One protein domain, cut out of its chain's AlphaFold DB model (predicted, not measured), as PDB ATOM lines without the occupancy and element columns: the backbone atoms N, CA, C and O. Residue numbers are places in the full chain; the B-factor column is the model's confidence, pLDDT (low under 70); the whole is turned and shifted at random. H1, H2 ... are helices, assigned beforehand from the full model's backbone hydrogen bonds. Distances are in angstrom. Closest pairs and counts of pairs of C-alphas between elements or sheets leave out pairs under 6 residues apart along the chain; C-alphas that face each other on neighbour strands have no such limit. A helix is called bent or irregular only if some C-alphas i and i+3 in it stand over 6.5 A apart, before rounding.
ATOM      1  N   ASP A 293      -4.116 -33.909 -35.109       85.31
ATOM      2  CA  ASP A 293      -3.544 -34.263 -33.790       85.31
ATOM      3  C   ASP A 293      -2.589 -35.478 -33.823       85.31
ATOM      4  O   ASP A 293      -1.680 -35.598 -33.000       85.31
ATOM      5  N   HIS A 294      -2.717 -36.356 -34.822       88.19
ATOM      6  CA  HIS A 294      -1.844 -37.519 -35.003       88.19
ATOM      7  C   HIS A 294      -0.369 -37.170 -35.298       88.19
ATOM      8  O   HIS A 294       0.493 -38.042 -35.185       88.19
ATOM      9  N   HIS A 295      -0.039 -35.911 -35.618       91.25
ATOM     10  CA  HIS A 295       1.347 -35.459 -35.824       91.25
ATOM     11  C   HIS A 295       2.028 -34.870 -34.582       91.25
ATOM     12  O   HIS A 295       3.195 -34.473 -34.666       91.25
ATOM     13  N   LYS A 296       1.365 -34.857 -33.419       92.62
ATOM     14  CA  LYS A 296       1.926 -34.315 -32.166       92.62
ATOM     15  C   LYS A 296       3.309 -34.861 -31.806       92.62
ATOM     16  O   LYS A 296       4.150 -34.124 -31.303       92.62
ATOM     17  N   ASP A 297       3.594 -36.120 -32.135       94.56
ATOM     18  CA  ASP A 297       4.904 -36.748 -31.925       94.56
ATOM     19  C   ASP A 297       6.027 -36.111 -32.750       94.56
ATOM     20  O   ASP A 297       7.157 -35.975 -32.276       94.56
ATOM     21  N   HIS A 298       5.732 -35.750 -34.000       92.38
ATOM     22  CA  HIS A 298       6.693 -35.100 -34.888       92.38
ATOM     23  C   HIS A 298       6.961 -33.667 -34.426       92.38
ATOM     24  O   HIS A 298       8.109 -33.251 -34.309       92.38
ATOM     25  N   ILE A 299       5.896 -32.956 -34.067       94.06
ATOM     26  CA  ILE A 299       5.959 -31.592 -33.547       94.06
ATOM     27  C   ILE A 299       6.739 -31.552 -32.228       94.06
ATOM     28  O   ILE A 299       7.643 -30.737 -32.066       94.06
ATOM     29  N   CYS A 300       6.458 -32.482 -31.313       95.69
ATOM     30  CA  CYS A 300       7.171 -32.613 -30.044       95.69
ATOM     31  C   CYS A 300       8.674 -32.858 -30.254       95.69
ATOM     32  O   CYS A 300       9.496 -32.243 -29.578       95.69
ATOM     33  N   TYR A 301       9.048 -33.696 -31.231       95.94
ATOM     34  CA  TYR A 301      10.449 -33.886 -31.619       95.94
ATOM     35  C   TYR A 301      11.103 -32.571 -32.072       95.94
ATOM     36  O   TYR A 301      12.203 -32.258 -31.620       95.94
ATOM     37  N   THR A 302      10.443 -31.789 -32.930       94.75
ATOM     38  CA  THR A 302      11.011 -30.541 -33.464       94.75
ATOM     39  C   THR A 302      11.086 -29.432 -32.413       94.75
ATOM     40  O   THR A 302      12.089 -28.723 -32.348       94.75
ATOM     41  N   LEU A 303      10.081 -29.307 -31.542       95.25
ATOM     42  CA  LEU A 303      10.113 -28.374 -30.409       95.25
ATOM     43  C   LEU A 303      11.266 -28.702 -29.452       95.25
ATOM     44  O   LEU A 303      11.989 -27.811 -29.010       95.25
ATOM     45  N   ALA A 304      11.467 -29.991 -29.176       95.31
ATOM     46  CA  ALA A 304      12.566 -30.495 -28.366       95.31
ATOM     47  C   ALA A 304      13.943 -30.238 -29.004       95.31
ATOM     48  O   ALA A 304      14.865 -29.818 -28.313       95.31
ATOM     49  N   GLU A 305      14.086 -30.446 -30.317       92.62
ATOM     50  CA  GLU A 305      15.324 -30.162 -31.066       92.62
ATOM     51  C   GLU A 305      15.760 -28.694 -30.953       92.62
ATOM     52  O   GLU A 305      16.956 -28.409 -30.933       92.62
ATOM     53  N   ASN A 306      14.804 -27.775 -30.814       90.44
ATOM     54  CA  ASN A 306      15.049 -26.334 -30.748       90.44
ATOM     55  C   ASN A 306      14.956 -25.752 -29.323       90.44
ATOM     56  O   ASN A 306      14.972 -24.535 -29.146       90.44
ATOM     57  N   ASN A 307      14.910 -26.601 -28.286       92.31
ATOM     58  CA  ASN A 307      14.828 -26.194 -26.875       92.31
ATOM     59  C   ASN A 307      13.603 -25.310 -26.545       92.31
ATOM     60  O   ASN A 307      13.662 -24.424 -25.686       92.31
ATOM     61  N   HIS A 308      12.464 -25.556 -27.194       93.50
ATOM     62  CA  HIS A 308      11.181 -24.944 -26.840       93.50
ATOM     63  C   HIS A 308      10.514 -25.737 -25.702       93.50
ATOM     64  O   HIS A 308       9.507 -26.411 -25.908       93.50
ATOM     65  N   PHE A 309      11.112 -25.707 -24.501       92.69
ATOM     66  CA  PHE A 309      10.745 -26.598 -23.386       92.69
ATOM     67  C   PHE A 309       9.263 -26.528 -22.998       92.69
ATOM     68  O   PHE A 309       8.618 -27.569 -22.908       92.69
ATOM     69  N   ALA A 310       8.707 -25.326 -22.830       90.94
ATOM     70  CA  ALA A 310       7.307 -25.151 -22.438       90.94
ATOM     71  C   ALA A 310       6.340 -25.738 -23.481       90.94
ATOM     72  O   ALA A 310       5.414 -26.475 -23.146       90.94
ATOM     73  N   GLN A 311       6.589 -25.477 -24.766       92.88
ATOM     74  CA  GLN A 311       5.770 -25.985 -25.866       92.88
ATOM     75  C   GLN A 311       5.942 -27.501 -26.050       92.88
ATOM     76  O   GLN A 311       4.975 -28.209 -26.330       92.88
ATOM     77  N   MET A 312       7.152 -28.026 -25.846       95.44
ATOM     78  CA  MET A 312       7.400 -29.468 -25.808       95.44
ATOM     79  C   MET A 312       6.584 -30.133 -24.688       95.44
ATOM     80  O   MET A 312       5.922 -31.139 -24.936       95.44
ATOM     81  N   GLU A 313       6.583 -29.576 -23.473       94.75
ATOM     82  CA  GLU A 313       5.782 -30.097 -22.356       94.75
ATOM     83  C   GLU A 313       4.277 -30.000 -22.623       94.75
ATOM     84  O   GLU A 313       3.540 -30.931 -22.295       94.75
ATOM     85  N   ASN A 314       3.823 -28.937 -23.292       92.25
ATOM     86  CA  ASN A 314       2.443 -28.837 -23.754       92.25
ATOM     87  C   ASN A 314       2.080 -30.005 -24.693       92.25
ATOM     88  O   ASN A 314       1.071 -30.675 -24.470       92.25
ATOM     89  N   MET A 315       2.934 -30.348 -25.664       94.56
ATOM     90  CA  MET A 315       2.703 -31.515 -26.528       94.56
ATOM     91  C   MET A 315       2.709 -32.840 -25.753       94.56
ATOM     92  O   MET A 315       1.881 -33.713 -26.020       94.56
ATOM     93  N   LEU A 316       3.599 -33.003 -24.769       96.56
ATOM     94  CA  LEU A 316       3.621 -34.189 -23.903       96.56
ATOM     95  C   LEU A 316       2.328 -34.323 -23.085       96.56
ATOM     96  O   LEU A 316       1.794 -35.427 -22.972       96.56
ATOM     97  N   SER A 317       1.773 -33.212 -22.595       94.50
ATOM     98  CA  SER A 317       0.487 -33.206 -21.879       94.50
ATOM     99  C   SER A 317      -0.694 -33.655 -22.751       94.50
ATOM    100  O   SER A 317      -1.659 -34.223 -22.245       94.50
ATOM    101  N   ARG A 318      -0.576 -33.503 -24.077       92.44
ATOM    102  CA  ARG A 318      -1.535 -33.979 -25.092       92.44
ATOM    103  C   ARG A 318      -1.285 -35.426 -25.543       92.44
ATOM    104  O   ARG A 318      -1.882 -35.904 -26.515       92.44
ATOM    105  N   GLY A 319      -0.386 -36.136 -24.861       95.00
ATOM    106  CA  GLY A 319      -0.059 -37.533 -25.129       95.00
ATOM    107  C   GLY A 319       0.973 -37.743 -26.238       95.00
ATOM    108  O   GLY A 319       0.998 -38.823 -26.826       95.00
ATOM    109  N   ALA A 320       1.804 -36.745 -26.556       96.00
ATOM    110  CA  ALA A 320       2.963 -36.968 -27.418       96.00
ATOM    111  C   ALA A 320       4.011 -37.873 -26.738       96.00
ATOM    112  O   ALA A 320       4.140 -37.933 -25.514       96.00
ATOM    113  N   SER A 321       4.800 -38.572 -27.546       97.00
ATOM    114  CA  SER A 321       5.780 -39.552 -27.093       97.00
ATOM    115  C   SER A 321       6.996 -38.919 -26.410       97.00
ATOM    116  O   SER A 321       7.777 -38.187 -27.026       97.00
ATOM    117  N   ILE A 322       7.260 -39.330 -25.164       97.69
ATOM    118  CA  ILE A 322       8.495 -39.003 -24.427       97.69
ATOM    119  C   ILE A 322       9.749 -39.423 -25.206       97.69
ATOM    120  O   ILE A 322      10.749 -38.707 -25.224       97.69
ATOM    121  N   ALA A 323       9.702 -40.565 -25.901       95.69
ATOM    122  CA  ALA A 323      10.837 -41.050 -26.683       95.69
ATOM    123  C   ALA A 323      11.145 -40.139 -27.884       95.69
ATOM    124  O   ALA A 323      12.298 -40.055 -28.313       95.69
ATOM    125  N   LYS A 324      10.135 -39.457 -28.441       95.25
ATOM    126  CA  LYS A 324      10.322 -38.470 -29.514       95.25
ATOM    127  C   LYS A 324      10.924 -37.176 -28.974       95.25
ATOM    128  O   LYS A 324      11.912 -36.723 -29.547       95.25
ATOM    129  N   ALA A 325      10.430 -36.673 -27.842       97.12
ATOM    130  CA  ALA A 325      11.024 -35.530 -27.145       97.12
ATOM    131  C   ALA A 325      12.509 -35.772 -26.806       97.12
ATOM    132  O   ALA A 325      13.373 -34.974 -27.160       97.12
ATOM    133  N   ALA A 326      12.833 -36.926 -26.212       95.31
ATOM    134  CA  ALA A 326      14.206 -37.299 -25.864       95.31
ATOM    135  C   ALA A 326      15.146 -37.342 -27.083       95.31
ATOM    136  O   ALA A 326      16.279 -36.866 -27.016       95.31
ATOM    137  N   ARG A 327      14.680 -37.880 -28.222       92.38
ATOM    138  CA  ARG A 327      15.454 -37.873 -29.477       92.38
ATOM    139  C   ARG A 327      15.644 -36.465 -30.033       92.38
ATOM    140  O   ARG A 327      16.730 -36.183 -30.529       92.38
ATOM    141  N   GLY A 328      14.618 -35.618 -29.949       92.94
ATOM    142  CA  GLY A 328      14.697 -34.213 -30.343       92.94
ATOM    143  C   GLY A 328      15.766 -33.480 -29.539       92.94
ATOM    144  O   GLY A 328      16.716 -32.975 -30.119       92.94
ATOM    145  N   LEU A 329      15.708 -33.552 -28.204       93.25
ATOM    146  CA  LEU A 329      16.712 -32.950 -27.315       93.25
ATOM    147  C   LEU A 329      18.138 -33.458 -27.594       93.25
ATOM    148  O   LEU A 329      19.093 -32.685 -27.581       93.25
ATOM    149  N   LEU A 330      18.298 -34.757 -27.875       88.56
ATOM    150  CA  LEU A 330      19.591 -35.325 -28.271       88.56
ATOM    151  C   LEU A 330      20.105 -34.738 -29.586       88.56
ATOM    152  O   LEU A 330      21.285 -34.404 -29.686       88.56
ATOM    153  N   LYS A 331      19.228 -34.602 -30.584       85.69
ATOM    154  CA  LYS A 331      19.558 -33.979 -31.867       85.69
ATOM    155  C   LYS A 331      19.902 -32.494 -31.701       85.69
ATOM    156  O   LYS A 331      20.848 -32.027 -32.329       85.69
ATOM    157  N   GLY A 332      19.184 -31.810 -30.814       83.56
ATOM    158  CA  GLY A 332      19.389 -30.423 -30.402       83.56
ATOM    159  C   GLY A 332      20.580 -30.204 -29.469       83.56
ATOM    160  O   GLY A 332      20.740 -29.108 -28.939       83.56
ATOM    161  N   ASN A 333      21.429 -31.220 -29.262       83.06
ATOM    162  CA  ASN A 333      22.661 -31.128 -28.475       83.06
ATOM    163  C   ASN A 333      22.460 -30.832 -26.973       83.06
ATOM    164  O   ASN A 333      23.404 -30.463 -26.275       83.06
ATOM    165  N   ALA A 334      21.265 -31.082 -26.436       88.44
ATOM    166  CA  ALA A 334      20.915 -30.772 -25.052       88.44
ATOM    167  C   ALA A 334      21.565 -31.705 -24.000       88.44
ATOM    168  O   ALA A 334      21.449 -31.449 -22.801       88.44
ATOM    169  N   PHE A 335      22.252 -32.775 -24.436       88.25
ATOM    170  CA  PHE A 335      22.875 -33.799 -23.575       88.25
ATOM    171  C   PHE A 335      24.341 -34.128 -23.931       88.25
ATOM    172  O   PHE A 335      24.791 -35.261 -23.766       88.25
ATOM    173  N   ILE A 336      25.107 -33.158 -24.447       79.06
ATOM    174  CA  ILE A 336      26.509 -33.391 -24.860       79.06
ATOM    175  C   ILE A 336      27.462 -33.574 -23.669       79.06
ATOM    176  O   ILE A 336      28.401 -34.364 -23.746       79.06
ATOM    177  N   ASN A 337      27.257 -32.836 -22.577       83.44
ATOM    178  CA  ASN A 337      28.104 -32.897 -21.385       83.44
ATOM    179  C   ASN A 337      27.260 -32.750 -20.100       83.44
ATOM    180  O   ASN A 337      26.086 -32.362 -20.192       83.44
ATOM    181  N   PRO A 338      27.820 -33.047 -18.910       85.81
ATOM    182  CA  PRO A 338      27.069 -32.985 -17.657       85.81
ATOM    183  C   PRO A 338      26.466 -31.608 -17.353       85.81
ATOM    184  O   PRO A 338      25.315 -31.542 -16.934       85.81
ATOM    185  N   ALA A 339      27.195 -30.520 -17.616       86.31
ATOM    186  CA  ALA A 339      26.747 -29.159 -17.312       86.31
ATOM    187  C   ALA A 339      25.528 -28.749 -18.157       86.31
ATOM    188  O   ALA A 339      24.522 -28.294 -17.612       86.31
ATOM    189  N   ILE A 340      25.577 -28.979 -19.474       88.38
ATOM    190  CA  ILE A 340      24.443 -28.721 -20.377       88.38
ATOM    191  C   ILE A 340      23.267 -29.631 -20.011       88.38
ATOM    192  O   ILE A 340      22.137 -29.166 -19.927       88.38
ATOM    193  N   SER A 341      23.523 -30.913 -19.737       91.62
ATOM    194  CA  SER A 341      22.464 -31.869 -19.382       91.62
ATOM    195  C   SER A 341      21.736 -31.474 -18.105       91.62
ATOM    196  O   SER A 341      20.510 -31.534 -18.050       91.62
ATOM    197  N   LEU A 342      22.485 -31.055 -17.084       91.31
ATOM    198  CA  LEU A 342      21.932 -30.567 -15.828       91.31
ATOM    199  C   LEU A 342      21.067 -29.326 -16.064       91.31
ATOM    200  O   LEU A 342      19.947 -29.263 -15.554       91.31
ATOM    201  N   ARG A 343      21.541 -28.389 -16.897       92.62
ATOM    202  CA  ARG A 343      20.782 -27.198 -17.296       92.62
ATOM    203  C   ARG A 343      19.473 -27.580 -17.980       92.62
ATOM    204  O   ARG A 343      18.412 -27.211 -17.491       92.62
ATOM    205  N   THR A 344      19.537 -28.386 -19.038       93.81
ATOM    206  CA  THR A 344      18.371 -28.893 -19.777       93.81
ATOM    207  C   THR A 344      17.346 -29.529 -18.840       93.81
ATOM    208  O   THR A 344      16.173 -29.161 -18.857       93.81
ATOM    209  N   LEU A 345      17.778 -30.452 -17.975       95.25
ATOM    210  CA  LEU A 345      16.883 -31.133 -17.037       95.25
ATOM    211  C   LEU A 345      16.254 -30.174 -16.018       95.25
ATOM    212  O   LEU A 345      15.123 -30.408 -15.595       95.25
ATOM    213  N   SER A 346      16.955 -29.106 -15.631       93.88
ATOM    214  CA  SER A 346      16.455 -28.105 -14.677       93.88
ATOM    215  C   SER A 346      15.354 -27.215 -15.269       93.88
ATOM    216  O   SER A 346      14.497 -26.732 -14.530       93.88
ATOM    217  N   PHE A 347      15.335 -27.029 -16.594       94.25
ATOM    218  CA  PHE A 347      14.314 -26.236 -17.292       94.25
ATOM    219  C   PHE A 347      13.065 -27.028 -17.703       94.25
ATOM    220  O   PHE A 347      12.034 -26.420 -17.979       94.25
ATOM    221  N   ILE A 348      13.118 -28.363 -17.694       95.12
ATOM    222  CA  ILE A 348      11.918 -29.208 -17.804       95.12
ATOM    223  C   ILE A 348      11.151 -29.082 -16.486       95.12
ATOM    224  O   ILE A 348      11.680 -29.465 -15.438       95.12
ATOM    225  N   GLN A 349       9.946 -28.513 -16.514       91.31
ATOM    226  CA  GLN A 349       9.199 -28.150 -15.309       91.31
ATOM    227  C   GLN A 349       8.565 -29.377 -14.658       91.31
ATOM    228  O   GLN A 349       8.680 -29.588 -13.447       91.31
ATOM    229  N   ASN A 350       7.935 -30.227 -15.466       94.38
ATOM    230  CA  ASN A 350       7.261 -31.414 -14.980       94.38
ATOM    231  C   ASN A 350       8.291 -32.481 -14.571       94.38
ATOM    232  O   ASN A 350       9.087 -32.974 -15.376       94.38
ATOM    233  N   ASN A 351       8.262 -32.865 -13.294       93.06
ATOM    234  CA  ASN A 351       9.225 -33.811 -12.736       93.06
ATOM    235  C   ASN A 351       9.120 -35.216 -13.358       93.06
ATOM    236  O   ASN A 351      10.144 -35.881 -13.521       93.06
ATOM    237  N   ASP A 352       7.921 -35.656 -13.731       96.06
ATOM    238  CA  ASP A 352       7.712 -36.972 -14.335       96.06
ATOM    239  C   ASP A 352       8.251 -36.996 -15.765       96.06
ATOM    240  O   ASP A 352       8.967 -37.931 -16.137       96.06
ATOM    241  N   TYR A 353       8.017 -35.926 -16.535       97.19
ATOM    242  CA  TYR A 353       8.617 -35.760 -17.861       97.19
ATOM    243  C   TYR A 353      10.140 -35.698 -17.776       97.19
ATOM    244  O   TYR A 353      10.812 -36.399 -18.530       97.19
ATOM    245  N   ARG A 354      10.701 -34.956 -16.814       96.00
ATOM    246  CA  ARG A 354      12.153 -34.890 -16.578       96.00
ATOM    247  C   ARG A 354      12.759 -36.279 -16.355       96.00
ATOM    248  O   ARG A 354      13.743 -36.635 -17.005       96.00
ATOM    249  N   ILE A 355      12.168 -37.075 -15.460       96.00
ATOM    250  CA  ILE A 355      12.637 -38.436 -15.155       96.00
ATOM    251  C   ILE A 355      12.492 -39.349 -16.376       96.00
ATOM    252  O   ILE A 355      13.418 -40.097 -16.703       96.00
ATOM    253  N   ALA A 356      11.342 -39.310 -17.051       96.94
ATOM    254  CA  ALA A 356      11.058 -40.173 -18.191       96.94
ATOM    255  C   ALA A 356      11.973 -39.861 -19.388       96.94
ATOM    256  O   ALA A 356      12.532 -40.783 -19.986       96.94
ATOM    257  N   ILE A 357      12.204 -38.577 -19.682       96.44
ATOM    258  CA  ILE A 357      13.145 -38.125 -20.714       96.44
ATOM    259  C   ILE A 357      14.556 -38.611 -20.383       96.44
ATOM    260  O   ILE A 357      15.180 -39.245 -21.227       96.44
ATOM    261  N   ALA A 358      15.052 -38.396 -19.159       94.94
ATOM    262  CA  ALA A 358      16.398 -38.832 -18.781       94.94
ATOM    263  C   ALA A 358      16.604 -40.349 -18.951       94.94
ATOM    264  O   ALA A 358      17.659 -40.780 -19.419       94.94
ATOM    265  N   LYS A 359      15.586 -41.163 -18.634       94.19
ATOM    266  CA  LYS A 359      15.612 -42.618 -18.860       94.19
ATOM    267  C   LYS A 359      15.661 -42.978 -20.347       94.19
ATOM    268  O   LYS A 359      16.441 -43.847 -20.734       94.19
ATOM    269  N   GLU A 360      14.858 -42.326 -21.187       94.12
ATOM    270  CA  GLU A 360      14.877 -42.567 -22.637       94.12
ATOM    271  C   GLU A 360      16.191 -42.104 -23.282       94.12
ATOM    272  O   GLU A 360      16.709 -42.784 -24.169       94.12
ATOM    273  N   VAL A 361      16.785 -41.010 -22.799       91.00
ATOM    274  CA  VAL A 361      18.109 -40.555 -23.244       91.00
ATOM    275  C   VAL A 361      19.196 -41.560 -22.849       91.00
ATOM    276  O   VAL A 361      19.991 -41.952 -23.701       91.00
ATOM    277  N   ASP A 362      19.209 -42.044 -21.602       87.81
ATOM    278  CA  ASP A 362      20.154 -43.076 -21.142       87.81
ATOM    279  C   ASP A 362      20.018 -44.382 -21.952       87.81
ATOM    280  O   ASP A 362      21.007 -44.979 -22.387       87.81
ATOM    281  N   LYS A 363      18.785 -44.793 -22.261       87.69
ATOM    282  CA  LYS A 363      18.503 -45.936 -23.140       87.69
ATOM    283  C   LYS A 363      19.015 -45.713 -24.566       87.69
ATOM    284  O   LYS A 363      19.636 -46.613 -25.140       87.69
ATOM    285  N   ALA A 364      18.783 -44.533 -25.142       82.88
ATOM    286  CA  ALA A 364      19.274 -44.176 -26.471       82.88
ATOM    287  C   ALA A 364      20.810 -44.152 -26.517       82.88
ATOM    288  O   ALA A 364      21.399 -44.701 -27.450       82.88
ATOM    289  N   ALA A 365      21.456 -43.618 -25.478       75.69
ATOM    290  CA  ALA A 365      22.908 -43.608 -25.320       75.69
ATOM    291  C   ALA A 365      23.496 -45.023 -25.285       75.69
ATOM    292  O   ALA A 365      24.444 -45.329 -26.009       75.69
ATOM    293  N   LYS A 366      22.897 -45.916 -24.486       76.19
ATOM    294  CA  LYS A 366      23.293 -47.330 -24.396       76.19
ATOM    295  C   LYS A 366      23.139 -48.055 -25.733       76.19
ATOM    296  O   LYS A 366      23.984 -48.879 -26.077       76.19
ATOM    297  N   LYS A 367      22.091 -47.745 -26.505       75.81
ATOM    298  CA  LYS A 367      21.880 -48.310 -27.847       75.81
ATOM    299  C   LYS A 367      22.901 -47.781 -28.863       75.81
ATOM    300  O   LYS A 367      23.454 -48.569 -29.622       75.81
ATOM    301  N   ALA A 368      23.183 -46.479 -28.859       67.69
ATOM    302  CA  ALA A 368      24.165 -45.862 -29.756       67.69
ATOM    303  C   ALA A 368      25.591 -46.380 -29.506       67.69
ATOM    304  O   ALA A 368      26.318 -46.658 -30.462       67.69
ATOM    305  N   ALA A 369      25.947 -46.607 -28.238       60.00
ATOM    306  CA  ALA A 369      27.222 -47.196 -27.840       60.00
ATOM    307  C   ALA A 369      27.456 -48.586 -28.456       60.00
ATOM    308  O   ALA A 369      28.571 -48.891 -28.862       60.00
ATOM    309  N   ARG A 370      26.400 -49.406 -28.564       57.88
ATOM    310  CA  ARG A 370      26.470 -50.750 -29.162       57.88
ATOM    311  C   ARG A 370      26.637 -50.727 -30.682       57.88
ATOM    312  O   ARG A 370      27.243 -51.639 -31.224       57.88
ATOM    313  N   ASN A 371      26.113 -49.699 -31.351       52.22
ATOM    314  CA  ASN A 371      26.018 -49.670 -32.814       52.22
ATOM    315  C   ASN A 371      27.051 -48.759 -33.498       52.22
ATOM    316  O   ASN A 371      27.238 -48.875 -34.702       52.22
ATOM    317  N   SER A 372      27.663 -47.810 -32.780       47.75
ATOM    318  CA  SER A 372      28.464 -46.741 -33.409       47.75
ATOM    319  C   SER A 372      29.662 -46.247 -32.590       47.75
ATOM    320  O   SER A 372      30.291 -45.266 -32.975       47.75
ATOM    321  N   GLY A 373      29.945 -46.843 -31.423       42.84
ATOM    322  CA  GLY A 373      31.026 -46.405 -30.524       42.84
ATOM    323  C   GLY A 373      30.827 -45.025 -29.870       42.84
ATOM    324  O   GLY A 373      31.465 -44.728 -28.864       42.84
ATOM    325  N   LYS A 374      29.896 -44.190 -30.359       47.34
ATOM    326  CA  LYS A 374      29.533 -42.900 -29.758       47.34
ATOM    327  C   LYS A 374      28.671 -43.106 -28.515       47.34
ATOM    328  O   LYS A 374      27.446 -43.208 -28.580       47.34
ATOM    329  N   LYS A 375      29.333 -43.177 -27.365       53.44
ATOM    330  CA  LYS A 375      28.707 -43.135 -26.042       53.44
ATOM    331  C   LYS A 375      28.345 -41.680 -25.723       53.44
ATOM    332  O   LYS A 375      29.178 -40.799 -25.916       53.44
ATOM    333  N   ILE A 376      27.162 -41.422 -25.155       61.44
ATOM    334  CA  ILE A 376      27.085 -40.290 -24.219       61.44
ATOM    335  C   ILE A 376      28.092 -40.647 -23.128       61.44
ATOM    336  O   ILE A 376      27.979 -41.704 -22.505       61.44
ATOM    337  N   ALA A 377      29.141 -39.839 -22.999       63.31
ATOM    338  CA  ALA A 377      30.337 -40.203 -22.241       63.31
ATOM    339  C   ALA A 377      30.095 -40.315 -20.724       63.31
ATOM    340  O   ALA A 377      30.996 -40.694 -19.983       63.31
ATOM    341  N   PHE A 378      28.889 -39.991 -20.253       77.94
ATOM    342  CA  PHE A 378      28.545 -39.905 -18.841       77.94
ATOM    343  C   PHE A 378      27.117 -40.398 -18.574       77.94
ATOM    344  O   PHE A 378      26.265 -40.454 -19.461       77.94
ATOM    345  N   ASN A 379      26.867 -40.762 -17.318       82.31
ATOM    346  CA  ASN A 379      25.557 -41.181 -16.840       82.31
ATOM    347  C   ASN A 379      24.706 -39.948 -16.501       82.31
ATOM    348  O   ASN A 379      25.114 -39.119 -15.689       82.31
ATOM    349  N   ILE A 380      23.521 -39.841 -17.104       87.69
ATOM    350  CA  ILE A 380      22.609 -38.701 -16.922       87.69
ATOM    351  C   ILE A 380      21.754 -38.862 -15.659       87.69
ATOM    352  O   ILE A 380      21.388 -37.871 -15.033       87.69
ATOM    353  N   LEU A 381      21.441 -40.096 -15.249       88.12
ATOM    354  CA  LEU A 381      20.506 -40.356 -14.148       88.12
ATOM    355  C   LEU A 381      20.921 -39.720 -12.804       88.12
ATOM    356  O   LEU A 381      20.038 -39.184 -12.135       88.12
ATOM    357  N   PRO A 382      22.213 -39.690 -12.407       88.00
ATOM    358  CA  PRO A 382      22.653 -38.993 -11.196       88.00
ATOM    359  C   PRO A 382      22.332 -37.492 -11.181       88.00
ATOM    360  O   PRO A 382      22.175 -36.915 -10.108       88.00
ATOM    361  N   LEU A 383      22.187 -36.864 -12.354       89.94
ATOM    362  CA  LEU A 383      21.885 -35.435 -12.467       89.94
ATOM    363  C   LEU A 383      20.433 -35.112 -12.095       89.94
ATOM    364  O   LEU A 383      20.132 -33.962 -11.797       89.94
ATOM    365  N   LEU A 384      19.523 -36.097 -12.085       90.00
ATOM    366  CA  LEU A 384      18.091 -35.868 -11.844       90.00
ATOM    367  C   LEU A 384      17.806 -35.240 -10.479       90.00
ATOM    368  O   LEU A 384      16.987 -34.325 -10.383       90.00
ATOM    369  N   THR A 385      18.484 -35.712  -9.432       85.62
ATOM    370  CA  THR A 385      18.309 -35.180  -8.075       85.62
ATOM    371  C   THR A 385      18.740 -33.722  -8.018       85.62
ATOM    372  O   THR A 385      17.998 -32.878  -7.521       85.62
ATOM    373  N   GLN A 386      19.906 -33.412  -8.587       84.62
ATOM    374  CA  GLN A 386      20.433 -32.053  -8.615       84.62
ATOM    375  C   GLN A 386      19.563 -31.135  -9.483       84.62
ATOM    376  O   GLN A 386      19.205 -30.051  -9.037       84.62
ATOM    377  N   ALA A 387      19.129 -31.590 -10.662       90.50
ATOM    378  CA  ALA A 387      18.239 -30.842 -11.549       90.50
ATOM    379  C   ALA A 387      16.907 -30.494 -10.872       90.50
ATOM    380  O   ALA A 387      16.402 -29.383 -11.015       90.50
ATOM    381  N   LYS A 388      16.342 -31.426 -10.091       88.12
ATOM    382  CA  LYS A 388      15.123 -31.180  -9.310       88.12
ATOM    383  C   LYS A 388      15.336 -30.098  -8.253       88.12
ATOM    384  O   LYS A 388      14.465 -29.246  -8.092       88.12
ATOM    385  N   VAL A 389      16.467 -30.131  -7.546       81.44
ATOM    386  CA  VAL A 389      16.820 -29.108  -6.549       81.44
ATOM    387  C   VAL A 389      17.008 -27.750  -7.219       81.44
ATOM    388  O   VAL A 389      16.404 -26.781  -6.776       81.44
ATOM    389  N   ILE A 390      17.773 -27.684  -8.311       84.50
ATOM    390  CA  ILE A 390      17.990 -26.447  -9.072       84.50
ATOM    391  C   ILE A 390      16.654 -25.873  -9.538       84.50
ATOM    392  O   ILE A 390      16.366 -24.715  -9.266       84.50
ATOM    393  N   HIS A 391      15.801 -26.691 -10.157       89.19
ATOM    394  CA  HIS A 391      14.476 -26.252 -10.585       89.19
ATOM    395  C   HIS A 391      13.641 -25.704  -9.418       89.19
ATOM    396  O   HIS A 391      12.997 -24.667  -9.544       89.19
ATOM    397  N   HIS A 392      13.652 -26.382  -8.267       82.75
ATOM    398  CA  HIS A 392      12.936 -25.914  -7.084       82.75
ATOM    399  C   HIS A 392      13.446 -24.545  -6.610       82.75
ATOM    400  O   HIS A 392      12.643 -23.649  -6.372       82.75
ATOM    401  N   LEU A 393      14.765 -24.355  -6.538       76.06
ATOM    402  CA  LEU A 393      15.378 -23.079  -6.160       76.06
ATOM    403  C   LEU A 393      15.035 -21.955  -7.149       76.06
ATOM    404  O   LEU A 393      14.723 -20.838  -6.739       76.06
ATOM    405  N   MET A 394      15.016 -22.259  -8.446       84.38
ATOM    406  CA  MET A 394      14.644 -21.288  -9.473       84.38
ATOM    407  C   MET A 394      13.180 -20.858  -9.371       84.38
ATOM    408  O   MET A 394      12.870 -19.676  -9.510       84.38
ATOM    409  N   THR A 395      12.283 -21.811  -9.120       82.19
ATOM    410  CA  THR A 395      10.836 -21.572  -9.137       82.19
ATOM    411  C   THR A 395      10.319 -20.991  -7.823       82.19
ATOM    412  O   THR A 395       9.514 -20.065  -7.853       82.19
TER     413      THR A 395
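Overview. This is residues 293 to 395 of the 512 residues of an uncharacterized protein of Aquicella lusitana (UniProt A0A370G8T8). One long helix, H5, crosses the short helix H3 at a slant, with two groups of helices set around this pair. On the far side of H3 from H5, H1 packs on H3 and folds back into H2; near the beginning of H5, H4 and H6 pack on each other, and H6 also meets that part of H5. The printed part has 103 residues with six named helices, H1 to H6 in chain order, and no named strand; the class is all helix. It is compact, with a radius of gyration of the C-alphas of 12.9 A, and only just flat, spanning 37 by 35 by 19 A.

Arrangement. H5, residues 351 to 372, touches H3, residues 322 to 331, at a steep tilt of 59 degrees, the same way; their closest C-alphas, of Ala 326 and Ile 357, are 5.3 A apart. H1, residues 293 to 305, touches H3 at a shallow tilt of 34.7 degrees, only just short of steep, with the C-alphas of Glu 305 and Gly 328 closest at 4.2 A. H1 and H2, residues 309 to 317, form a helical hairpin at a shallow tilt of 28 degrees; their closest C-alphas, of Cys 300 and Met 312, are 5.3 A apart. H6, residues 383 to 395, touches H5 with residues 384 to 388 alone, and H5 touches H6 with residues 351 to 358 alone. The closest C-alphas of this second helical hairpin, of Ile 355 and Leu 384, are 6.9 A apart, and the tilt of 35.4 degrees is only just steep. H4, residues 338 to 347, touches H6 at a steep tilt of 45 degrees, with the C-alphas of Ser 346 and Ala 387 closest at 4.5 A. H4 is close to H5 but not clearly touching, the closest C-alphas, of Leu 345 and Arg 354, being 6.1 A apart. H1 and H5 are apart. The helix packing is part aligned, part crossed. Every O i to N i+4 pair is within hydrogen-bond range in H2, H3, H4 and H6; in H1 it is 7 of 9 and in H5 17 of 18.

Along the chain. H5 measures 31.1 A from C-alpha 351 at (9.225, -33.811, -12.736) to C-alpha 372 at (28.464, -46.741, -33.409). H1 measures 19.5 A and begins at C-alpha 293, (-3.544, -34.263, -33.790); it is irregular, with C-alphas 294 and 297 7.5 A apart. H6 measures 18.0 A, H4 14.4 A, H3 14.2 A and H2 12.3 A. H6 ends at C-alpha 395, (10.836, -21.572, -9.137).

Size, cuts and confidence. The two C-alphas farthest apart, of Asn 371 and Thr 395, are 39.8 A apart. The printed part has no cut. The links H1 to H2, H2 to H3 and H4 to H5 are tight; H3 to H4 and H5 to H6 are short. The mean pLDDT of the printed part is 87.0, and residues 368 to 377 are under 70.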